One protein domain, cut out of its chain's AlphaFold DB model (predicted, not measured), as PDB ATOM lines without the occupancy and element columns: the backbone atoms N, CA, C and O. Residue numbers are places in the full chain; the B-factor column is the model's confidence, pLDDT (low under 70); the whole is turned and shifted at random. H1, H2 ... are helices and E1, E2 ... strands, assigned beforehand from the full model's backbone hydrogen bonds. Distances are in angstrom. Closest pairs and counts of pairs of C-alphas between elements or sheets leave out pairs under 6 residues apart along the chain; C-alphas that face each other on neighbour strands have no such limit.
ATOM      1  N   ALA A   2     164.986 155.216 221.630       55.69
ATOM      2  CA  ALA A   2     164.017 155.803 220.684       55.69
ATOM      3  C   ALA A   2     162.552 155.851 221.182       55.69
ATOM      4  O   ALA A   2     161.847 156.824 220.942       55.69
ATOM      5  N   GLU A   3     162.093 154.823 221.902       47.06
ATOM      6  CA  GLU A   3     160.721 154.777 222.433       47.06
ATOM      7  C   GLU A   3     160.496 155.783 223.574       47.06
ATOM      8  O   GLU A   3     159.477 156.466 223.595       47.06
ATOM      9  N   PHE A   4     161.487 155.946 224.457       47.97
ATOM     10  CA  PHE A   4     161.463 156.934 225.540       47.97
ATOM     11  C   PHE A   4     161.439 158.364 224.987       47.97
ATOM     12  O   PHE A   4     160.555 159.131 225.343       47.97
ATOM     13  N   VAL A   5     162.316 158.682 224.022       57.00
ATOM     14  CA  VAL A   5     162.338 159.990 223.336       57.00
ATOM     15  C   VAL A   5     160.983 160.306 222.696       57.00
ATOM     16  O   VAL A   5     160.475 161.415 222.831       57.00
ATOM     17  N   ARG A   6     160.343 159.317 222.059       58.25
ATOM     18  CA  ARG A   6     159.028 159.496 221.431       58.25
ATOM     19  C   ARG A   6     157.902 159.721 222.447       58.25
ATOM     20  O   ARG A   6     156.967 160.452 222.136       58.25
ATOM     21  N   ILE A   7     157.954 159.094 223.624       55.81
ATOM     22  CA  ILE A   7     156.965 159.298 224.698       55.81
ATOM     23  C   ILE A   7     157.140 160.686 225.317       55.81
ATOM     24  O   ILE A   7     156.169 161.438 225.373       55.81
ATOM     25  N   THR A   8     158.370 161.061 225.675       58.53
ATOM     26  CA  THR A   8     158.674 162.384 226.235       58.53
ATOM     27  C   THR A   8     158.262 163.491 225.269       58.53
ATOM     28  O   THR A   8     157.575 164.424 225.665       58.53
ATOM     29  N   HIS A   9     158.544 163.335 223.973       76.38
ATOM     30  CA  HIS A   9     158.125 164.294 222.951       76.38
ATOM     31  C   HIS A   9     156.596 164.470 222.878       76.38
ATOM     32  O   HIS A   9     156.106 165.587 222.728       76.38
ATOM     33  N   LYS A  10     155.810 163.393 223.034       83.56
ATOM     34  CA  LYS A  10     154.338 163.490 223.072       83.56
ATOM     35  C   LYS A  10     153.847 164.276 224.285       83.56
ATOM     36  O   LYS A  10     152.950 165.103 224.141       83.56
ATOM     37  N   GLU A  11     154.408 164.017 225.462       84.56
ATOM     38  CA  GLU A  11     154.040 164.724 226.695       84.56
ATOM     39  C   GLU A  11     154.408 166.210 226.615       84.56
ATOM     40  O   GLU A  11     153.578 167.062 226.933       84.56
ATOM     41  N   THR A  12     155.597 166.526 226.091       86.56
ATOM     42  CA  THR A  12     156.062 167.895 225.826       86.56
ATOM     43  C   THR A  12     155.093 168.660 224.918       86.56
ATOM     44  O   THR A  12     154.695 169.779 225.248       86.56
ATOM     45  N   LEU A  13     154.659 168.053 223.806       90.12
ATOM     46  CA  LEU A  13     153.697 168.655 222.875       90.12
ATOM     47  C   LEU A  13     152.321 168.873 223.515       90.12
ATOM     48  O   LEU A  13     151.711 169.930 223.350       90.12
ATOM     49  N   LEU A  14     151.827 167.888 224.269       90.44
ATOM     50  CA  LEU A  14     150.545 168.008 224.962       90.44
ATOM     51  C   LEU A  14     150.578 169.125 226.009       90.44
ATOM     52  O   LEU A  14     149.647 169.930 226.046       90.44
ATOM     53  N   ARG A  15     151.651 169.210 226.805       91.50
ATOM     54  CA  ARG A  15     151.860 170.287 227.783       91.50
ATOM     55  C   ARG A  15     151.887 171.654 227.095       91.50
ATOM     56  O   ARG A  15     151.186 172.561 227.534       91.50
ATOM     57  N   LEU A  16     152.591 171.770 225.966       92.69
ATOM     58  CA  LEU A  16     152.704 173.015 225.201       92.69
ATOM     59  C   LEU A  16     151.336 173.501 224.695       92.69
ATOM     60  O   LEU A  16     150.970 174.663 224.875       92.69
ATOM     61  N   PHE A  17     150.536 172.608 224.109       94.06
ATOM     62  CA  PHE A  17     149.201 172.965 223.622       94.06
ATOM     63  C   PHE A  17     148.185 173.190 224.746       94.06
ATOM     64  O   PHE A  17     147.272 173.997 224.590       94.06
ATOM     65  N   GLN A  18     148.337 172.528 225.894       92.38
ATOM     66  CA  GLN A  18     147.542 172.842 227.085       92.38
ATOM     67  C   GLN A  18     147.870 174.236 227.628       92.38
ATOM     68  O   GLN A  18     146.950 174.977 227.976       92.38
ATOM     69  N   ALA A  19     149.150 174.618 227.661       92.19
ATOM     70  CA  ALA A  19     149.565 175.968 228.029       92.19
ATOM     71  C   ALA A  19     148.984 177.008 227.056       92.19
ATOM     72  O   ALA A  19     148.484 178.048 227.490       92.19
ATOM     73  N   LEU A  20     148.951 176.699 225.753       92.06
ATOM     74  CA  LEU A  20     148.332 177.561 224.742       92.06
ATOM     75  C   LEU A  20     146.826 177.719 224.958       92.06
ATOM     76  O   LEU A  20     146.336 178.848 225.006       92.06
ATOM     77  N   ASP A  21     146.103 176.621 225.183       90.06
ATOM     78  CA  ASP A  21     144.677 176.672 225.513       90.06
ATOM     79  C   ASP A  21     144.420 177.519 226.764       90.06
ATOM     80  O   ASP A  21     143.509 178.343 226.780       90.06
ATOM     81  N   GLN A  22     145.217 177.334 227.820       88.44
ATOM     82  CA  GLN A  22     145.097 178.118 229.049       88.44
ATOM     83  C   GLN A  22     145.399 179.595 228.808       88.44
ATOM     84  O   GLN A  22     144.715 180.451 229.367       88.44
ATOM     85  N   ARG A  23     146.393 179.919 227.975       84.38
ATOM     86  CA  ARG A  23     146.754 181.302 227.647       84.38
ATOM     87  C   ARG A  23     145.647 181.997 226.865       84.38
ATOM     88  O   ARG A  23     145.335 183.147 227.183       84.38
ATOM     89  N   ILE A  24     145.041 181.301 225.905       80.38
ATOM     90  CA  ILE A  24     143.894 181.788 225.132       80.38
ATOM     91  C   ILE A  24     142.680 181.953 226.056       80.38
ATOM     92  O   ILE A  24     142.179 183.064 226.188       80.38
ATOM     93  N   LYS A  25     142.301 180.928 226.830       76.81
ATOM     94  CA  LYS A  25     141.181 180.997 227.794       76.81
ATOM     95  C   LYS A  25     141.366 182.061 228.876       76.81
ATOM     96  O   LYS A  25     140.421 182.736 229.268       76.81
ATOM     97  N   LYS A  26     142.586 182.243 229.391       72.31
ATOM     98  CA  LYS A  26     142.884 183.293 230.377       72.31
ATOM     99  C   LYS A  26     142.716 184.678 229.765       72.31
ATOM    100  O   LYS A  26     142.239 185.566 230.457       72.31
ATOM    101  N   ARG A  27     143.069 184.868 228.491       64.12
ATOM    102  CA  ARG A  27     142.778 186.118 227.773       64.12
ATOM    103  C   ARG A  27     141.276 186.353 227.634       64.12
ATOM    104  O   ARG A  27     140.847 187.480 227.839       64.12
ATOM    105  N   GLU A  28     140.491 185.306 227.392       58.88
ATOM    106  CA  GLU A  28     139.023 185.406 227.396       58.88
ATOM    107  C   GLU A  28     138.490 185.819 228.781       58.88
ATOM    108  O   GLU A  28     137.672 186.731 228.893       58.88
ATOM    109  N   GLY A  29     138.994 185.196 229.855       47.06
ATOM    110  CA  GLY A  29     138.564 185.460 231.234       47.06
ATOM    111  C   GLY A  29     139.087 186.766 231.851       47.06
ATOM    112  O   GLY A  29     138.482 187.286 232.783       47.06
ATOM    113  N   GLN A  30     140.193 187.317 231.339       43.44
ATOM    114  CA  GLN A  30     140.779 188.603 231.752       43.44
ATOM    115  C   GLN A  30     140.251 189.793 230.934       43.44
ATOM    116  O   GLN A  30     140.879 190.851 230.913       43.44
ATOM    117  N   SER A  31     139.096 189.647 230.280       43.78
ATOM    118  CA  SER A  31     138.385 190.726 229.589       43.78
ATOM    119  C   SER A  31     137.830 191.788 230.566       43.78
ATOM    120  O   SER A  31     136.629 191.969 230.751       43.78
ATOM    121  N   THR A  32     138.735 192.511 231.226       33.28
ATOM    122  CA  THR A  32     138.599 193.944 231.521       33.28
ATOM    123  C   THR A  32     139.129 194.796 230.361       33.28
ATOM    124  O   THR A  32     138.897 196.000 230.335       33.28
ATOM    125  N   VAL A  33     139.753 194.183 229.346       39.47
ATOM    126  CA  VAL A  33     139.997 194.786 228.024       39.47
ATOM    127  C   VAL A  33     138.783 194.507 227.132       39.47
ATOM    128  O   VAL A  33     138.863 193.750 226.166       39.47
ATOM    129  N   LYS A  34     137.629 195.071 227.506       37.69
ATOM    130  CA  LYS A  34     136.378 194.910 226.752       37.69
ATOM    131  C   LYS A  34     136.500 195.458 225.322       37.69
ATOM    132  O   LYS A  34     136.129 194.741 224.411       37.69
ATOM    133  N   GLY A  35     137.203 196.582 225.141       36.53
ATOM    134  CA  GLY A  35     137.227 197.414 223.926       36.53
ATOM    135  C   GLY A  35     137.872 196.889 222.629       36.53
ATOM    136  O   GLY A  35     137.791 197.575 221.613       36.53
ATOM    137  N   PHE A  36     138.609 195.769 222.637       35.84
ATOM    138  CA  PHE A  36     139.500 195.417 221.505       35.84
ATOM    139  C   PHE A  36     139.040 194.201 220.687       35.84
ATOM    140  O   PHE A  36     139.417 194.058 219.526       35.84
ATOM    141  N   TRP A  37     138.219 193.323 221.273       34.44
ATOM    142  CA  TRP A  37     137.798 192.064 220.644       34.44
ATOM    143  C   TRP A  37     136.352 192.081 220.148       34.44
ATOM    144  O   TRP A  37     135.985 191.198 219.379       34.44
ATOM    145  N   GLN A  38     135.542 193.083 220.511       39.50
ATOM    146  CA  GLN A  38     134.147 193.150 220.068       39.50
ATOM    147  C   GLN A  38     133.947 193.936 218.764       39.50
ATOM    148  O   GLN A  38     132.814 194.228 218.434       39.50
ATOM    149  N   SER A  39     134.985 194.209 217.948       36.28
ATOM    150  CA  SER A  39     134.888 194.934 216.649       36.28
ATOM    151  C   SER A  39     133.889 194.408 215.593       36.28
ATOM    152  O   SER A  39     133.870 194.900 214.466       36.28
ATOM    153  N   GLY A  40     133.035 193.436 215.929       37.28
ATOM    154  CA  GLY A  40     131.864 193.052 215.142       37.28
ATOM    155  C   GLY A  40     132.204 192.344 213.835       37.28
ATOM    156  O   GLY A  40     131.333 192.117 213.002       37.28
ATOM    157  N   SER A  41     133.473 191.994 213.632       42.56
ATOM    158  CA  SER A  41     133.920 191.218 212.481       42.56
ATOM    159  C   SER A  41     133.989 189.724 212.781       42.56
ATOM    160  O   SER A  41     133.593 188.917 211.941       42.56
ATOM    161  N   MET A  42     134.426 189.360 213.991       41.53
ATOM    162  CA  MET A  42     134.353 188.010 214.548       41.53
ATOM    163  C   MET A  42     133.241 187.943 215.595       41.53
ATOM    164  O   MET A  42     133.339 188.541 216.661       41.53
ATOM    165  N   ASN A  43     132.193 187.174 215.305       39.28
ATOM    166  CA  ASN A  43     131.082 186.906 216.220       39.28
ATOM    167  C   ASN A  43     131.458 185.906 217.329       39.28
ATOM    168  O   ASN A  43     130.651 185.655 218.222       39.28
ATOM    169  N   SER A  44     132.656 185.310 217.288       51.12
ATOM    170  CA  SER A  44     133.151 184.438 218.354       51.12
ATOM    171  C   SER A  44     134.613 184.707 218.688       51.12
ATOM    172  O   SER A  44     135.426 184.997 217.814       51.12
ATOM    173  N   LEU A  45     134.948 184.509 219.963       63.62
ATOM    174  CA  LEU A  45     136.321 184.323 220.418       63.62
ATOM    175  C   LEU A  45     136.974 183.171 219.636       63.62
ATOM    176  O   LEU A  45     136.277 182.283 219.125       63.62
ATOM    177  N   PHE A  46     138.302 183.187 219.531       74.25
ATOM    178  CA  PHE A  46     139.038 182.034 219.022       74.25
ATOM    179  C   PHE A  46     138.949 180.901 220.032       74.25
ATOM    180  O   PHE A  46     139.655 180.891 221.037       74.25
ATOM    181  N   LEU A  47     138.097 179.929 219.731       80.31
ATOM    182  CA  LEU A  47     137.903 178.765 220.573       80.31
ATOM    183  C   LEU A  47     138.873 177.669 220.123       80.31
ATOM    184  O   LEU A  47     138.834 177.281 218.948       80.31
ATOM    185  N   PRO A  48     139.740 177.154 221.016       86.06
ATOM    186  CA  PRO A  48     140.538 175.976 220.714       86.06
ATOM    187  C   PRO A  48     139.640 174.813 220.296       86.06
ATOM    188  O   PRO A  48     138.615 174.556 220.930       86.06
ATOM    189  N   ASP A  49     140.031 174.085 219.253       86.06
ATOM    190  CA  ASP A  49     139.315 172.881 218.850       86.06
ATOM    191  C   ASP A  49     139.608 171.769 219.865       86.06
ATOM    192  O   ASP A  49     140.728 171.255 219.976       86.06
ATOM    193  N   THR A  50     138.584 171.446 220.652       85.75
ATOM    194  CA  THR A  50     138.605 170.386 221.662       85.75
ATOM    195  C   THR A  50     137.800 169.160 221.232       85.75
ATOM    196  O   THR A  50     137.453 168.338 222.081       85.75
ATOM    197  N   SER A  51     137.461 169.031 219.943       87.94
ATOM    198  CA  SER A  51     136.859 167.804 219.410       87.94
ATOM    199  C   SER A  51     137.783 166.599 219.639       87.94
ATOM    200  O   SER A  51     139.009 166.760 219.658       87.94
ATOM    201  N   PRO A  52     137.241 165.380 219.817       87.38
ATOM    202  CA  PRO A  52     138.058 164.176 219.966       87.38
ATOM    203  C   PRO A  52     139.091 164.017 218.842       87.38
ATOM    204  O   PRO A  52     140.237 163.652 219.104       87.38
ATOM    205  N   GLU A  53     138.711 164.356 217.609       87.94
ATOM    206  CA  GLU A  53     139.567 164.311 216.428       87.94
ATOM    207  C   GLU A  53     140.739 165.292 216.559       87.94
ATOM    208  O   GLU A  53     141.895 164.887 216.412       87.94
ATOM    209  N   ALA A  54     140.477 166.554 216.915       85.81
ATOM    210  CA  ALA A  54     141.526 167.555 217.115       85.81
ATOM    211  C   ALA A  54     142.446 167.204 218.294       85.81
ATOM    212  O   ALA A  54     143.669 167.311 218.195       85.81
ATOM    213  N   MET A  55     141.886 166.710 219.400       87.12
ATOM    214  CA  MET A  55     142.673 166.265 220.553       87.12
ATOM    215  C   MET A  55     143.578 165.076 220.201       87.12
ATOM    216  O   MET A  55     144.702 164.987 220.698       87.12
ATOM    217  N   SER A  56     143.126 164.196 219.300       86.00
ATOM    218  CA  SER A  56     143.887 163.029 218.842       86.00
ATOM    219  C   SER A  56     145.074 163.361 217.935       86.00
ATOM    220  O   SER A  56     145.911 162.497 217.719       86.00
ATOM    221  N   VAL A  57     145.198 164.585 217.417       86.31
ATOM    222  CA  VAL A  57     146.354 164.981 216.586       86.31
ATOM    223  C   VAL A  57     147.344 165.882 217.329       86.31
ATOM    224  O   VAL A  57     148.436 166.147 216.829       86.31
ATOM    225  N   ARG A  58     147.041 166.284 218.569       88.12
ATOM    226  CA  ARG A  58     147.940 167.114 219.390       88.12
ATOM    227  C   ARG A  58     149.257 166.432 219.723       88.12
ATOM    228  O   ARG A  58     150.309 167.051 219.632       88.12
ATOM    229  N   TYR A  59     149.234 165.136 220.031       84.44
ATOM    230  CA  TYR A  59     150.474 164.380 220.245       84.44
ATOM    231  C   TYR A  59     151.295 164.207 218.954       84.44
ATOM    232  O   TYR A  59     152.445 163.779 219.018       84.44
ATOM    233  N   MET A  60     150.700 164.496 217.789       85.69
ATOM    234  CA  MET A  60     151.382 164.554 216.494       85.69
ATOM    235  C   MET A  60     151.905 165.961 216.174       85.69
ATOM    236  O   MET A  60     152.452 166.160 215.097       85.69
ATOM    237  N   GLY A  61     151.740 166.921 217.091       90.06
ATOM    238  CA  GLY A  61     152.257 168.275 216.948       90.06
ATOM    239  C   GLY A  61     151.282 169.260 216.318       90.06
ATOM    240  O   GLY A  61     151.732 170.314 215.906       90.06
ATOM    241  N   PHE A  62     149.978 168.971 216.241       93.62
ATOM    242  CA  PHE A  62     149.002 169.877 215.620       93.62
ATOM    243  C   PHE A  62     148.012 170.468 216.619       93.62
ATOM    244  O   PHE A  62     147.439 169.762 217.448       93.62
ATOM    245  N   TRP A  63     147.750 171.761 216.477       94.56
ATOM    246  CA  TRP A  63     146.763 172.506 217.243       94.56
ATOM    247  C   TRP A  63     145.963 173.434 216.327       94.56
ATOM    248  O   TRP A  63     146.472 173.919 215.316       94.56
ATOM    249  N   LYS A  64     144.698 173.675 216.680       93.31
ATOM    250  CA  LYS A  64     143.789 174.554 215.943       93.31
ATOM    251  C   LYS A  64     142.918 175.346 216.909       93.31
ATOM    252  O   LYS A  64     142.425 174.783 217.887       93.31
ATOM    253  N   ALA A  65     142.645 176.596 216.563       90.44
ATOM    254  CA  ALA A  65     141.502 177.340 217.070       90.44
ATOM    255  C   ALA A  65     140.712 177.960 215.919       90.44
ATOM    256  O   ALA A  65     141.257 178.266 214.856       90.44
ATOM    257  N   THR A  66     139.421 178.165 216.149       85.62
ATOM    258  CA  THR A  66     138.500 178.707 215.152       85.62
ATOM    259  C   THR A  66     137.725 179.872 215.745       85.62
ATOM    260  O   THR A  66     137.264 179.810 216.884       85.62
ATOM    261  N   ALA A  67     137.537 180.909 214.938       80.25
ATOM    262  CA  ALA A  67     136.602 181.988 215.189       80.25
ATOM    263  C   ALA A  67     135.585 182.076 214.044       80.25
ATOM    264  O   ALA A  67     135.900 181.836 212.877       80.25
ATOM    265  N   SER A  68     134.342 182.400 214.379       69.25
ATOM    266  CA  SER A  68     133.270 182.599 213.405       69.25
ATOM    267  C   SER A  68     133.144 184.080 213.071       69.25
ATOM    268  O   SER A  68     133.085 184.918 213.965       69.25
ATOM    269  N   MET A  69     133.052 184.391 211.786       68.69
ATOM    270  CA  MET A  69     132.741 185.709 211.237       68.69
ATOM    271  C   MET A  69     131.406 185.649 210.499       68.69
ATOM    272  O   MET A  69     130.961 184.577 210.082       68.69
ATOM    273  N   ALA A  70     130.781 186.801 210.261       59.59
ATOM    274  CA  ALA A  70     129.570 186.862 209.440       59.59
ATOM    275  C   ALA A  70     129.798 186.310 208.012       59.59
ATOM    276  O   ALA A  70     128.889 185.751 207.407       59.59
ATOM    277  N   GLN A  71     131.024 186.428 207.488       64.12
ATOM    278  CA  GLN A  71     131.406 186.020 206.131       64.12
ATOM    279  C   GLN A  71     132.105 184.649 206.059       64.12
ATOM    280  O   GLN A  71     132.586 184.266 204.993       64.12
ATOM    281  N   GLY A  72     132.183 183.897 207.163       70.00
ATOM    282  CA  GLY A  72     132.789 182.564 207.175       70.00
ATOM    283  C   GLY A  72     133.509 182.237 208.475       70.00
ATOM    284  O   GLY A  72     133.206 182.784 209.528       70.00
ATOM    285  N   LYS A  73     134.462 181.310 208.415       79.88
ATOM    286  CA  LYS A  73     135.288 180.931 209.563       79.88
ATOM    287  C   LYS A  73     136.719 181.376 209.337       79.88
ATOM    288  O   LYS A  73     137.221 181.275 208.220       79.88
ATOM    289  N   VAL A  74     137.350 181.823 210.412       86.62
ATOM    290  CA  VAL A  74     138.786 182.068 210.478       86.62
ATOM    291  C   VAL A  74     139.390 181.003 211.356       86.62
ATOM    292  O   VAL A  74     138.877 180.722 212.440       86.62
ATOM    293  N   GLU A  75     140.471 180.404 210.895       91.50
ATOM    294  CA  GLU A  75     141.172 179.387 211.663       91.50
ATOM    295  C   GLU A  75     142.616 179.813 211.856       91.50
ATOM    296  O   GLU A  75     143.246 180.345 210.944       91.50
ATOM    297  N   ILE A  76     143.130 179.570 213.055       93.00
ATOM    298  CA  ILE A  76     144.555 179.617 213.338       93.00
ATOM    299  C   ILE A  76     145.009 178.195 213.633       93.00
ATOM    300  O   ILE A  76     144.404 177.468 214.424       93.00
ATOM    301  N   LEU A  77     146.060 177.788 212.946       94.62
ATOM    302  CA  LEU A  77     146.676 176.484 213.035       94.62
ATOM    303  C   LEU A  77     148.071 176.664 213.597       94.62
ATOM    304  O   LEU A  77     148.779 177.599 213.237       94.62
ATOM    305  N   SER A  78     148.484 175.735 214.442       94.94
ATOM    306  CA  SER A  78     149.877 175.612 214.820       94.94
ATOM    307  C   SER A  78     150.344 174.185 214.614       94.94
ATOM    308  O   SER A  78     149.655 173.237 214.994       94.94
ATOM    309  N   ALA A  79     151.518 174.044 214.008       94.38
ATOM    310  CA  ALA A  79     152.227 172.784 213.922       94.38
ATOM    311  C   ALA A  79     153.599 172.906 214.590       94.38
ATOM    312  O   ALA A  79     154.368 173.809 214.276       94.38
ATOM    313  N   VAL A  80     153.918 171.982 215.486       92.25
ATOM    314  CA  VAL A  80     155.247 171.809 216.073       92.25
ATOM    315  C   VAL A  80     155.821 170.537 215.469       92.25
ATOM    316  O   VAL A  80     155.377 169.431 215.777       92.25
ATOM    317  N   LEU A  81     156.754 170.714 214.543       88.00
ATOM    318  CA  LEU A  81     157.400 169.651 213.785       88.00
ATOM    319  C   LEU A  81     158.841 169.494 214.267       88.00
ATOM    320  O   LEU A  81     159.396 170.404 214.872       88.00
ATOM    321  N   GLU A  82     159.469 168.357 213.971       79.94
ATOM    322  CA  GLU A  82     160.869 168.111 214.331       79.94
ATOM    323  C   GLU A  82     161.788 169.144 213.647       79.94
ATOM    324  O   GLU A  82     162.172 169.004 212.487       79.94
ATOM    325  N   GLY A  83     162.112 170.211 214.379       82.81
ATOM    326  CA  GLY A  83     162.993 171.290 213.948       82.81
ATOM    327  C   GLY A  83     162.346 172.493 213.281       82.81
ATOM    328  O   GLY A  83     163.065 173.283 212.670       82.81
ATOM    329  N   ASN A  84     161.025 172.645 213.378       91.50
ATOM    330  CA  ASN A  84     160.378 173.921 213.096       91.50
ATOM    331  C   ASN A  84     159.009 174.033 213.762       91.50
ATOM    332  O   ASN A  84     158.337 173.042 214.041       91.50
ATOM    333  N   VAL A  85     158.573 175.271 213.954       94.56
ATOM    334  CA  VAL A  85     157.183 175.592 214.267       94.56
ATOM    335  C   VAL A  85     156.566 176.290 213.071       94.56
ATOM    336  O   VAL A  85     157.196 177.137 212.444       94.56
ATOM    337  N   ARG A  86     155.316 175.953 212.772       95.75
ATOM    338  CA  ARG A  86     154.501 176.637 211.775       95.75
ATOM    339  C   ARG A  86     153.269 177.213 212.429       95.75
ATOM    340  O   ARG A  86     152.661 176.568 213.289       95.75
ATOM    341  N   ILE A  87     152.907 178.418 212.023       96.88
ATOM    342  CA  ILE A  87     151.651 179.039 212.424       96.88
ATOM    343  C   ILE A  87     150.950 179.475 211.150       96.88
ATOM    344  O   ILE A  87     151.481 180.286 210.399       96.88
ATOM    345  N   GLY A  88     149.771 178.910 210.919       96.50
ATOM    346  CA  GLY A  88     148.960 179.164 209.742       96.50
ATOM    347  C   GLY A  88     147.688 179.915 210.105       96.50
ATOM    348  O   GLY A  88     147.034 179.576 211.087       96.50
ATOM    349  N   ILE A  89     147.301 180.894 209.300       95.69
ATOM    350  CA  ILE A  89     145.994 181.547 209.355       95.69
ATOM    351  C   ILE A  89     145.234 181.195 208.079       95.69
ATOM    352  O   ILE A  89     145.751 181.346 206.972       95.69
ATOM    353  N   LEU A  90     143.996 180.735 208.241       94.38
ATOM    354  CA  LEU A  90     143.069 180.448 207.155       94.38
ATOM    355  C   LEU A  90     141.946 181.482 207.151       94.38
ATOM    356  O   LEU A  90     141.220 181.622 208.136       94.38
ATOM    357  N   LEU A  91     141.790 182.171 206.021       91.44
ATOM    358  CA  LEU A  91     140.729 183.152 205.786       91.44
ATOM    359  C   LEU A  91     139.910 182.780 204.543       91.44
ATOM    360  O   LEU A  91     140.488 182.312 203.564       91.44
ATOM    361  N   PRO A  92     138.586 183.009 204.510       89.25
ATOM    362  CA  PRO A  92     137.790 182.773 203.307       89.25
ATOM    363  C   PRO A  92     138.277 183.631 202.127       89.25
ATOM    364  O   PRO A  92     138.452 184.840 202.270       89.25
ATOM    365  N   ILE A  93     138.452 183.039 200.940       89.19
ATOM    366  CA  ILE A  93     138.923 183.778 199.749       89.19
ATOM    367  C   ILE A  93     137.944 184.891 199.380       89.19
ATOM    368  O   ILE A  93     138.369 186.016 199.154       89.19
ATOM    369  N   LEU A  94     136.638 184.608 199.413       81.31
ATOM    370  CA  LEU A  94     135.596 185.599 199.115       81.31
ATOM    371  C   LEU A  94     135.678 186.831 200.026       81.31
ATOM    372  O   LEU A  94     135.337 187.939 199.622       81.31
ATOM    373  N   PHE A  95     136.130 186.638 201.265       82.00
ATOM    374  CA  PHE A  95     136.329 187.727 202.208       82.00
ATOM    375  C   PHE A  95     137.550 188.578 201.827       82.00
ATOM    376  O   PHE A  95     137.459 189.802 201.819       82.00
ATOM    377  N   ILE A  96     138.651 187.939 201.426       83.69
ATOM    378  CA  ILE A  96     139.854 188.627 200.939       83.69
ATOM    379  C   ILE A  96     139.595 189.371 199.626       83.69
ATOM    380  O   ILE A  96     140.043 190.497 199.462       83.69
ATOM    381  N   GLU A  97     138.856 188.771 198.694       82.69
ATOM    382  CA  GLU A  97     138.515 189.402 197.414       82.69
ATOM    383  C   GLU A  97     137.662 190.662 197.604       82.69
ATOM    384  O   GLU A  97     137.808 191.625 196.853       82.69
ATOM    385  N   LYS A  98     136.799 190.676 198.627       74.44
ATOM    386  CA  LYS A  98     135.979 191.839 198.984       74.44
ATOM    387  C   LYS A  98     136.778 192.942 199.693       74.44
ATOM    388  O   LYS A  98     136.420 194.109 199.567       74.44
ATOM    389  N   HIS A  99     137.831 192.573 200.422       74.81
ATOM    390  CA  HIS A  99     138.671 193.461 201.231       74.81
ATOM    391  C   HIS A  99     140.139 193.273 200.836       74.81
ATOM    392  O   HIS A  99     140.916 192.665 201.568       74.81
ATOM    393  N   SER A 100     140.516 193.733 199.642       75.56
ATOM    394  CA  SER A 100     141.818 193.428 199.023       75.56
ATOM    395  C   SER A 100     143.039 193.769 199.895       75.56
ATOM    396  O   SER A 100     144.034 193.043 199.894       75.56
ATOM    397  N   GLU A 101     142.932 194.824 200.697       80.38
ATOM    398  CA  GLU A 101     143.908 195.319 201.667       80.38
ATOM    399  C   GLU A 101     144.184 194.332 202.814       80.38
ATOM    400  O   GLU A 101     145.264 194.332 203.405       80.38
ATOM    401  N   ILE A 102     143.235 193.436 203.100       84.62
ATOM    402  CA  ILE A 102     143.342 192.465 204.189       84.62
ATOM    403  C   ILE A 102     144.411 191.421 203.905       84.62
ATOM    404  O   ILE A 102     145.030 190.907 204.830       84.62
ATOM    405  N   ARG A 103     144.645 191.108 202.625       90.06
ATOM    406  CA  ARG A 103     145.642 190.113 202.233       90.06
ATOM    407  C   ARG A 103     147.032 190.556 202.658       90.06
ATOM    408  O   ARG A 103     147.755 189.777 203.266       90.06
ATOM    409  N   GLU A 104     147.387 191.792 202.327       88.88
ATOM    410  CA  GLU A 104     148.690 192.357 202.667       88.88
ATOM    411  C   GLU A 104     148.812 192.552 204.180       88.88
ATOM    412  O   GLU A 104     149.804 192.133 204.772       88.88
ATOM    413  N   ALA A 105     147.767 193.085 204.824       86.81
ATOM    414  CA  ALA A 105     147.751 193.269 206.270       86.81
ATOM    415  C   ALA A 105     147.949 191.946 207.032       86.81
ATOM    416  O   ALA A 105     148.698 191.906 208.004       86.81
ATOM    417  N   VAL A 106     147.314 190.858 206.577       91.00
ATOM    418  CA  VAL A 106     147.447 189.525 207.184       91.00
ATOM    419  C   VAL A 106     148.773 188.862 206.816       91.00
ATOM    420  O   VAL A 106     149.368 188.201 207.660       91.00
ATOM    421  N   SER A 107     149.275 189.042 205.594       93.19
ATOM    422  CA  SER A 107     150.575 188.487 205.203       93.19
ATOM    423  C   SER A 107     151.722 189.089 206.019       93.19
ATOM    424  O   SER A 107     152.643 188.379 206.411       93.19
ATOM    425  N   CYS A 108     151.631 190.374 206.362       91.81
ATOM    426  CA  CYS A 108     152.694 191.114 207.041       91.81
ATOM    427  C   CYS A 108     152.567 191.159 208.576       91.81
ATOM    428  O   CYS A 108     153.153 192.035 209.215       91.81
ATOM    429  N   LEU A 109     151.812 190.242 209.194       89.06
ATOM    430  CA  LEU A 109     151.556 190.275 210.643       89.06
ATOM    431  C   LEU A 109     152.797 190.057 211.508       89.06
ATOM    432  O   LEU A 109     152.838 190.556 212.630       89.06
ATOM    433  N   TYR A 110     153.780 189.308 211.012       88.38
ATOM    434  CA  TYR A 110     154.999 189.002 211.750       88.38
ATOM    435  C   TYR A 110     156.164 189.857 211.245       88.38
ATOM    436  O   TYR A 110     156.580 189.738 210.093       88.38
ATOM    437  N   ASP A 111     156.682 190.739 212.104       84.38
ATOM    438  CA  ASP A 111     157.812 191.638 211.814       84.38
ATOM    439  C   ASP A 111     157.649 192.512 210.550       84.38
ATOM    440  O   ASP A 111     158.634 192.998 209.988       84.38
ATOM    441  N   GLY A 112     156.415 192.715 210.074       82.75
ATOM    442  CA  GLY A 112     156.140 193.439 208.830       82.75
ATOM    443  C   GLY A 112     156.621 192.713 207.569       82.75
ATOM    444  O   GLY A 112     156.692 193.329 206.506       82.75
ATOM    445  N   LYS A 113     156.988 191.430 207.676       87.38
ATOM    446  CA  LYS A 113     157.427 190.600 206.552       87.38
ATOM    447  C   LYS A 113     156.273 189.724 206.063       87.38
ATOM    448  O   LYS A 113     155.531 189.218 206.905       87.38
ATOM    449  N   PRO A 114     156.158 189.500 204.742       92.12
ATOM    450  CA  PRO A 114     155.180 188.569 204.195       92.12
ATOM    451  C   PRO A 114     155.311 187.169 204.800       92.12
ATOM    452  O   PRO A 114     156.414 186.742 205.150       92.12
ATOM    453  N   ALA A 115     154.195 186.445 204.864       95.94
ATOM    454  CA  ALA A 115     154.186 185.038 205.236       95.94
ATOM    455  C   ALA A 115     155.047 184.216 204.266       95.94
ATOM    456  O   ALA A 115     155.052 184.464 203.058       95.94
ATOM    457  N   ASP A 116     155.753 183.207 204.781       96.31
ATOM    458  CA  ASP A 116     156.635 182.360 203.968       96.31
ATOM    459  C   ASP A 116     155.855 181.599 202.889       96.31
ATOM    460  O   ASP A 116     156.365 181.322 201.799       96.31
ATOM    461  N   ILE A 117     154.605 181.241 203.197       96.31
ATOM    462  CA  ILE A 117     153.713 180.532 202.289       96.31
ATOM    463  C   ILE A 117     152.353 181.228 202.247       96.31
ATOM    464  O   ILE A 117     151.644 181.331 203.244       96.31
ATOM    465  N   GLU A 118     151.954 181.600 201.033       95.81
ATOM    466  CA  GLU A 118     150.627 182.109 200.703       95.81
ATOM    467  C   GLU A 118     149.973 181.223 199.642       95.81
ATOM    468  O   GLU A 118     150.498 181.075 198.532       95.81
ATOM    469  N   ARG A 119     148.827 180.603 199.951       95.56
ATOM    470  CA  ARG A 119     148.175 179.683 199.006       95.56
ATOM    471  C   ARG A 119     146.663 179.591 199.178       95.56
ATOM    472  O   ARG A 119     146.170 179.360 200.274       95.56
ATOM    473  N   ALA A 120     145.942 179.618 198.061       93.56
ATOM    474  CA  ALA A 120     144.530 179.252 198.004       93.56
ATOM    475  C   ALA A 120     144.339 177.723 198.095       93.56
ATOM    476  O   ALA A 120     144.926 176.968 197.318       93.56
ATOM    477  N   ILE A 121     143.502 177.262 199.022       90.31
ATOM    478  CA  ILE A 121     143.172 175.853 199.261       90.31
ATOM    479  C   ILE A 121     141.662 175.754 199.479       90.31
ATOM    480  O   ILE A 121     141.151 176.240 200.476       90.31
ATOM    481  N   GLY A 122     140.924 175.128 198.559       83.94
ATOM    482  CA  GLY A 122     139.515 174.778 198.795       83.94
ATOM    483  C   GLY A 122     138.603 175.940 199.231       83.94
ATOM    484  O   GLY A 122     137.755 175.745 200.092       83.94
ATOM    485  N   GLY A 123     138.785 177.141 198.670       86.19
ATOM    486  CA  GLY A 123     137.968 178.321 198.997       86.19
ATOM    487  C   GLY A 123     138.477 179.167 200.171       86.19
ATOM    488  O   GLY A 123     137.897 180.215 200.454       86.19
ATOM    489  N   VAL A 124     139.571 178.764 200.822       93.00
ATOM    490  CA  VAL A 124     140.279 179.558 201.839       93.00
ATOM    491  C   VAL A 124     141.689 179.917 201.373       93.00
ATOM    492  O   VAL A 124     142.286 179.217 200.559       93.00
ATOM    493  N   MET A 125     142.219 181.028 201.862       95.25
ATOM    494  CA  MET A 125     143.603 181.443 201.693       95.25
ATOM    495  C   MET A 125     144.373 181.093 202.961       95.25
ATOM    496  O   MET A 125     143.968 181.482 204.055       95.25
ATOM    497  N   LEU A 126     145.470 180.364 202.796       96.69
ATOM    498  CA  LEU A 126     146.447 180.074 203.834       96.69
ATOM    499  C   LEU A 126     147.557 181.122 203.800       96.69
ATOM    500  O   LEU A 126     148.166 181.318 202.748       96.69
ATOM    501  N   PHE A 127     147.836 181.707 204.959       97.25
ATOM    502  CA  PHE A 127     149.047 182.462 205.273       97.25
ATOM    503  C   PHE A 127     149.804 181.670 206.327       97.25
ATOM    504  O   PHE A 127     149.231 181.377 207.373       97.25
ATOM    505  N   ASP A 128     151.036 181.269 206.055       97.31
ATOM    506  CA  ASP A 128     151.780 180.379 206.941       97.31
ATOM    507  C   ASP A 128     153.221 180.851 207.122       97.31
ATOM    508  O   ASP A 128     153.940 181.074 206.146       97.31
ATOM    509  N   TRP A 129     153.613 181.002 208.388       97.06
ATOM    510  CA  TRP A 129     154.954 181.398 208.816       97.06
ATOM    511  C   TRP A 129     155.706 180.189 209.360       97.06
ATOM    512  O   TRP A 129     155.154 179.413 210.147       97.06
ATOM    513  N   VAL A 130     156.970 180.045 208.966       95.94
ATOM    514  CA  VAL A 130     157.830 178.908 209.297       95.94
ATOM    515  C   VAL A 130     159.019 179.378 210.134       95.94
ATOM    516  O   VAL A 130     159.929 180.050 209.658       95.94
ATOM    517  N   PHE A 131     159.054 178.951 211.391       95.12
ATOM    518  CA  PHE A 131     160.093 179.307 212.351       95.12
ATOM    519  C   PHE A 131     161.058 178.137 212.535       95.12
ATOM    520  O   PHE A 131     160.679 177.091 213.065       95.12
ATOM    521  N   THR A 132     162.305 178.306 212.091       93.06
ATOM    522  CA  THR A 132     163.351 177.260 212.129       93.06
ATOM    523  C   THR A 132     164.499 177.583 213.089       93.06
ATOM    524  O   THR A 132     165.216 176.679 213.523       93.06
ATOM    525  N   ASP A 133     164.657 178.855 213.454       92.19
ATOM    526  CA  ASP A 133     165.703 179.318 214.363       92.19
ATOM    527  C   ASP A 133     165.437 178.897 215.810       92.19
ATOM    528  O   ASP A 133     164.333 178.493 216.168       92.19
ATOM    529  N   THR A 134     166.448 179.012 216.674       90.75
ATOM    530  CA  THR A 134     166.271 178.857 218.128       90.75
ATOM    531  C   THR A 134     165.169 179.805 218.620       90.75
ATOM    532  O   THR A 134     165.235 180.992 218.301       90.75
ATOM    533  N   PRO A 135     164.180 179.340 219.405       91.88
ATOM    534  CA  PRO A 135     164.090 178.041 220.093       91.88
ATOM    535  C   PRO A 135     163.452 176.865 219.319       91.88
ATOM    536  O   PRO A 135     163.252 175.796 219.876       91.88
ATOM    537  N   PHE A 136     163.128 177.000 218.039       92.62
ATOM    538  CA  PHE A 136     162.362 176.005 217.271       92.62
ATOM    539  C   PHE A 136     163.206 175.026 216.446       92.62
ATOM    540  O   PHE A 136     162.669 174.091 215.856       92.62
ATOM    541  N   SER A 137     164.527 175.204 216.419       90.50
ATOM    542  CA  SER A 137     165.444 174.273 215.749       90.50
ATOM    543  C   SER A 137     165.399 172.855 216.345       90.50
ATOM    544  O   SER A 137     165.082 172.666 217.521       90.50
ATOM    545  N   ALA A 138     165.781 171.849 215.550       88.25
ATOM    546  CA  ALA A 138     165.700 170.438 215.953       88.25
ATOM    547  C   ALA A 138     166.565 170.125 217.184       88.25
ATOM    548  O   ALA A 138     166.129 169.412 218.086       88.25
ATOM    549  N   GLU A 139     167.773 170.693 217.236       88.88
ATOM    550  CA  GLU A 139     168.685 170.565 218.377       88.88
ATOM    551  C   GLU A 139     168.025 171.066 219.665       88.88
ATOM    552  O   GLU A 139     168.081 170.422 220.714       88.88
ATOM    553  N   TRP A 140     167.346 172.204 219.572       89.56
ATOM    554  CA  TRP A 140     166.768 172.867 220.725       89.56
ATOM    555  C   TRP A 140     165.470 172.192 221.191       89.56
ATOM    556  O   TRP A 140     165.259 172.011 222.391       89.56
ATOM    557  N   MET A 141     164.646 171.703 220.260       87.75
ATOM    558  CA  MET A 141     163.493 170.856 220.586       87.75
ATOM    559  C   MET A 141     163.908 169.536 221.242       87.75
ATOM    560  O   MET A 141     163.273 169.109 222.206       87.75
ATOM    561  N   LEU A 142     165.002 168.911 220.787       86.12
ATOM    562  CA  LEU A 142     165.560 167.729 221.447       86.12
ATOM    563  C   LEU A 142     165.997 168.061 222.880       86.12
ATOM    564  O   LEU A 142     165.674 167.322 223.811       86.12
ATOM    565  N   ARG A 143     166.663 169.204 223.077       89.06
ATOM    566  CA  ARG A 143     167.085 169.685 224.400       89.06
ATOM    567  C   ARG A 143     165.909 169.874 225.366       89.06
ATOM    568  O   ARG A 143     166.018 169.507 226.535       89.06
ATOM    569  N   CYS A 144     164.761 170.347 224.882       87.94
ATOM    570  CA  CYS A 144     163.539 170.502 225.685       87.94
ATOM    571  C   CYS A 144     162.993 169.183 226.258       87.94
ATOM    572  O   CYS A 144     162.216 169.213 227.206       87.94
ATOM    573  N   THR A 145     163.384 168.023 225.715       83.81
ATOM    574  CA  THR A 145     162.981 166.714 226.270       83.81
ATOM    575  C   THR A 145     163.779 166.317 227.517       83.81
ATOM    576  O   THR A 145     163.467 165.317 228.166       83.81
ATOM    577  N   HIS A 146     164.823 167.076 227.854       86.12
ATOM    578  CA  HIS A 146     165.744 166.770 228.950       86.12
ATOM    579  C   HIS A 146     165.943 167.939 229.922       86.12
ATOM    580  O   HIS A 146     166.352 167.714 231.059       86.12
ATOM    581  N   GLU A 147     165.663 169.172 229.495       90.69
ATOM    582  CA  GLU A 147     165.904 170.384 230.277       90.69
ATOM    583  C   GLU A 147     164.641 171.247 230.385       90.69
ATOM    584  O   GLU A 147     164.238 171.890 229.413       90.69
ATOM    585  N   ASP A 148     164.068 171.339 231.589       90.06
ATOM    586  CA  ASP A 148     162.876 172.162 231.856       90.06
ATOM    587  C   ASP A 148     163.104 173.645 231.527       90.06
ATOM    588  O   ASP A 148     162.238 174.293 230.953       90.06
ATOM    589  N   ALA A 149     164.299 174.183 231.798       92.56
ATOM    590  CA  ALA A 149     164.615 175.577 231.482       92.56
ATOM    591  C   ALA A 149     164.618 175.859 229.967       92.56
ATOM    592  O   ALA A 149     164.224 176.943 229.538       92.56
ATOM    593  N   ALA A 150     165.054 174.891 229.152       91.06
ATOM    594  CA  ALA A 150     164.945 175.000 227.699       91.06
ATOM    595  C   ALA A 150     163.470 174.925 227.287       91.06
ATOM    596  O   ALA A 150     162.995 175.774 226.539       91.06
ATOM    597  N   TYR A 151     162.713 173.984 227.854       92.19
ATOM    598  CA  TYR A 151     161.281 173.888 227.596       92.19
ATOM    599  C   TYR A 151     160.521 175.181 227.930       92.19
ATOM    600  O   TYR A 151     159.723 175.641 227.119       92.19
ATOM    601  N   ASP A 152     160.795 175.818 229.066       92.88
ATOM    602  CA  ASP A 152     160.118 177.057 229.459       92.88
ATOM    603  C   ASP A 152     160.394 178.195 228.461       92.88
ATOM    604  O   ASP A 152     159.516 179.009 228.164       92.88
ATOM    605  N   ILE A 153     161.602 178.254 227.891       93.88
ATOM    606  CA  ILE A 153     161.918 179.212 226.828       93.88
ATOM    607  C   ILE A 153     161.147 178.845 225.539       93.88
ATOM    608  O   ILE A 153     160.651 179.764 224.880       93.88
ATOM    609  N   LEU A 154     160.991 177.549 225.203       93.25
ATOM    610  CA  LEU A 154     160.203 177.074 224.049       93.25
ATOM    611  C   LEU A 154     158.774 177.568 224.190       93.25
ATOM    612  O   LEU A 154     158.232 178.202 223.287       93.25
ATOM    613  N   GLU A 155     158.191 177.249 225.345       94.31
ATOM    614  CA  GLU A 155     156.803 177.484 225.679       94.31
ATOM    615  C   GLU A 155     156.522 178.977 225.583       94.31
ATOM    616  O   GLU A 155     155.645 179.389 224.831       94.31
ATOM    617  N   ASN A 156     157.330 179.813 226.235       93.00
ATOM    618  CA  ASN A 156     157.127 181.257 226.204       93.00
ATOM    619  C   ASN A 156     157.198 181.849 224.788       93.00
ATOM    620  O   ASN A 156     156.329 182.647 224.430       93.00
ATOM    621  N   HIS A 157     158.182 181.458 223.971       93.56
ATOM    622  CA  HIS A 157     158.296 181.969 222.599       93.56
ATOM    623  C   HIS A 157     157.153 181.473 221.717       93.56
ATOM    624  O   HIS A 157     156.565 182.253 220.972       93.56
ATOM    625  N   PHE A 158     156.803 180.193 221.829       94.31
ATOM    626  CA  PHE A 158     155.698 179.592 221.095       94.31
ATOM    627  C   PHE A 158     154.364 180.277 221.415       94.31
ATOM    628  O   PHE A 158     153.650 180.724 220.516       94.31
ATOM    629  N   LEU A 159     154.050 180.406 222.707       92.50
ATOM    630  CA  LEU A 159     152.841 181.071 223.179       92.50
ATOM    631  C   LEU A 159     152.801 182.525 222.716       92.50
ATOM    632  O   LEU A 159     151.746 182.997 222.296       92.50
ATOM    633  N   TRP A 160     153.932 183.232 222.790       89.38
ATOM    634  CA  TRP A 160     154.029 184.606 222.316       89.38
ATOM    635  C   TRP A 160     153.761 184.709 220.814       89.38
ATOM    636  O   TRP A 160     152.946 185.541 220.434       89.38
ATOM    637  N   LEU A 161     154.353 183.849 219.980       92.44
ATOM    638  CA  LEU A 161     154.162 183.878 218.526       92.44
ATOM    639  C   LEU A 161     152.700 183.684 218.123       92.44
ATOM    640  O   LEU A 161     152.152 184.499 217.379       92.44
ATOM    641  N   VAL A 162     152.055 182.628 218.632       91.06
ATOM    642  CA  VAL A 162     150.651 182.336 218.298       91.06
ATOM    643  C   VAL A 162     149.760 183.497 218.725       91.06
ATOM    644  O   VAL A 162     148.909 183.945 217.963       91.06
ATOM    645  N   VAL A 163     149.985 184.025 219.927       84.88
ATOM    646  CA  VAL A 163     149.232 185.161 220.461       84.88
ATOM    647  C   VAL A 163     149.491 186.450 219.680       84.88
ATOM    648  O   VAL A 163     148.553 187.204 219.437       84.88
ATOM    649  N   HIS A 164     150.733 186.711 219.283       83.88
ATOM    650  CA  HIS A 164     151.112 187.901 218.529       83.88
ATOM    651  C   HIS A 164     150.440 187.919 217.156       83.88
ATOM    652  O   HIS A 164     149.830 188.920 216.780       83.88
ATOM    653  N   LEU A 165     150.485 186.791 216.443       89.62
ATOM    654  CA  LEU A 165     149.792 186.622 215.167       89.62
ATOM    655  C   LEU A 165     148.276 186.741 215.330       89.62
ATOM    656  O   LEU A 165     147.628 187.386 214.512       89.62
ATOM    657  N   LEU A 166     147.715 186.199 216.413       85.12
ATOM    658  CA  LEU A 166     146.298 186.344 216.735       85.12
ATOM    659  C   LEU A 166     145.895 187.815 216.934       85.12
ATOM    660  O   LEU A 166     144.910 188.271 216.366       85.12
ATOM    661  N   GLU A 167     146.655 188.573 217.726       77.69
ATOM    662  CA  GLU A 167     146.413 190.004 217.957       77.69
ATOM    663  C   GLU A 167     146.614 190.838 216.693       77.69
ATOM    664  O   GLU A 167     145.876 191.790 216.436       77.69
ATOM    665  N   GLY A 168     147.637 190.502 215.911       78.00
ATOM    666  CA  GLY A 168     147.888 191.089 214.607       78.00
ATOM    667  C   GLY A 168     146.698 190.888 213.674       78.00
ATOM    668  O   GLY A 168     146.180 191.861 213.132       78.00
ATOM    669  N   LEU A 169     146.220 189.648 213.560       84.50
ATOM    670  CA  LEU A 169     145.060 189.284 212.758       84.50
ATOM    671  C   LEU A 169     143.823 190.066 213.189       84.50
ATOM    672  O   LEU A 169     143.171 190.671 212.347       84.50
ATOM    673  N   THR A 170     143.530 190.121 214.488       75.69
ATOM    674  CA  THR A 170     142.405 190.913 214.999       75.69
ATOM    675  C   THR A 170     142.520 192.370 214.571       75.69
ATOM    676  O   THR A 170     141.573 192.903 214.004       75.69
ATOM    677  N   ARG A 171     143.693 192.996 214.746       72.62
ATOM    678  CA  ARG A 171     143.920 194.387 214.320       72.62
ATOM    679  C   ARG A 171     143.719 194.578 212.822       72.62
ATOM    680  O   ARG A 171     143.030 195.517 212.443       72.62
ATOM    681  N   ALA A 172     144.284 193.696 211.998       78.44
ATOM    682  CA  ALA A 172     144.166 193.755 210.544       78.44
ATOM    683  C   ALA A 172     142.701 193.653 210.096       78.44
ATOM    684  O   ALA A 172     142.219 194.471 209.313       78.44
ATOM    685  N   LEU A 173     141.958 192.692 210.647       75.06
ATOM    686  CA  LEU A 173     140.542 192.524 210.337       75.06
ATOM    687  C   LEU A 173     139.721 193.736 210.799       75.06
ATOM    688  O   LEU A 173     138.871 194.209 210.048       75.06
ATOM    689  N   SER A 174     139.988 194.272 211.995       68.88
ATOM    690  CA  SER A 174     139.322 195.479 212.499       68.88
ATOM    691  C   SER A 174     139.606 196.707 211.632       68.88
ATOM    692  O   SER A 174     138.680 197.456 211.334       68.88
ATOM    693  N   SER A 175     140.853 196.916 211.195       64.06
ATOM    694  CA  SER A 175     141.210 198.070 210.362       64.06
ATOM    695  C   SER A 175     140.589 198.006 208.969       64.06
ATOM    696  O   SER A 175     140.118 199.018 208.460       64.06
ATOM    697  N   CYS A 176     140.561 196.821 208.357       62.81
ATOM    698  CA  CYS A 176     140.080 196.643 206.985       62.81
ATOM    699  C   CYS A 176     138.551 196.593 206.893       62.81
ATOM    700  O   CYS A 176     137.973 196.869 205.846       62.81
ATOM    701  N   LEU A 177     137.867 196.264 207.991       61.31
ATOM    702  CA  LEU A 177     136.410 196.238 208.006       61.31
ATOM    703  C   LEU A 177     135.776 197.607 208.266       61.31
ATOM    704  O   LEU A 177     134.559 197.699 208.152       61.31
ATOM    705  N   GLY A 178     136.554 198.666 208.499       54.25
ATOM    706  CA  GLY A 178     136.075 200.047 208.611       54.25
ATOM    707  C   GLY A 178     136.046 200.569 210.049       54.25
ATOM    708  O   GLY A 178     135.831 199.811 210.996       54.25
TER     709      GLY A 178
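What this domain is: This is residues 2 to 178 of the 238 residues of an uncharacterized protein of Acidithiobacillus thiooxidans (UniProt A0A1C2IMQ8). A twisted five-stranded sheet has two long helices, H1 and H6, over one face, running along its strands; the opposite face has no named helix over it. Short H3 and H4 lie on the same face as the long helices, H2 sits beside edge strand E1, and residues 29 to 35, of which 29 belongs to H1 and 30 to 35 to the long link from H1 to H2, stick out. The 177 printed residues include six named helices and five named strands, in the order H1 H2 E1 E2 E3 H3 H4 E4 E5 H5 H6; the class is mixed, helices and strands. The sheet's order is E1 - E2 - E3 - E5 - E4, all antiparallel. The whole is compact, with a radius of gyration of the C-alphas of 16.5 A, and only just elongated, spanning 51 by 34 by 30 A.

Where its parts are: The strands are E1, residues 62 to 69, 23.1 A; E2, 72 to 81, 28.6 A; E3, 84 to 92, 26.2 A; E4, 117 to 121; and E5, 124 to 131, 22.4 A. H1, residues 2 to 29, measures 40.5 A and begins at C-alpha 2 (164.017, 155.803, 220.684). H6, residues 148 to 176, measures 41.7 A and ends at C-alpha 176 (140.080, 196.643, 206.985). The short helices are H2, 52 to 58; H3, 93 to 98; H4, 101 to 107; and H5, 138 to 143.

How they stand to each other: E1 E2 E3 form a meander, each strand the antiparallel neighbour of the one before; N 65 and O 76 are 2.9 A apart, N 77 and O 88 2.8 A. E5 pairs with E3 through N 89 and O 127, 2.8 A, and with E4 through N 119 and O 126, 3.0 A; E4 and E5 are a hairpin. E3, H3 H4, E4 make a split strand-helix-strand unit, two strands running the same way with E5 between them, its crossover right-handed. H1, H3, H4 and H6 on one face give two layers, helices over a sheet. H6, the hub, has a height over the sheet of 10.1 A; H1, over E1, 9.9 A. H6 touches H1 at Leu 159 and Leu 20, C-alphas 5.9 A apart, at a steep tilt of 43 degrees. H6 touches H4 at Ala 172 and Ala 105, 5.6 A between C-alphas, at a shallow tilt of 7 degrees, opposite ways. H5 only grazes the sheet and touches H6 at Arg 143 and Ala 150, C-alphas 6.6 A apart. H2, at the sheet's level, only just touches H1, with 3 pairs of C-alphas within 8 A, the closest Arg 58 and Leu 14 at 6.2 A. Every O i to N i+4 pair is within hydrogen-bond range in H1, H3, H4, H5 and H6; in H2, 2 of 3.

The domain as a whole: The C-alphas farthest apart, Ala 2 and Gly 178, are 53.7 A apart. The printed part has no cut; the link H1 to H2, 22 residues, is long. Mean pLDDT of the printed part is 80.9, with residues 2 to 8, 27 to 45, 68 to 71 and 174 to 178 under 70.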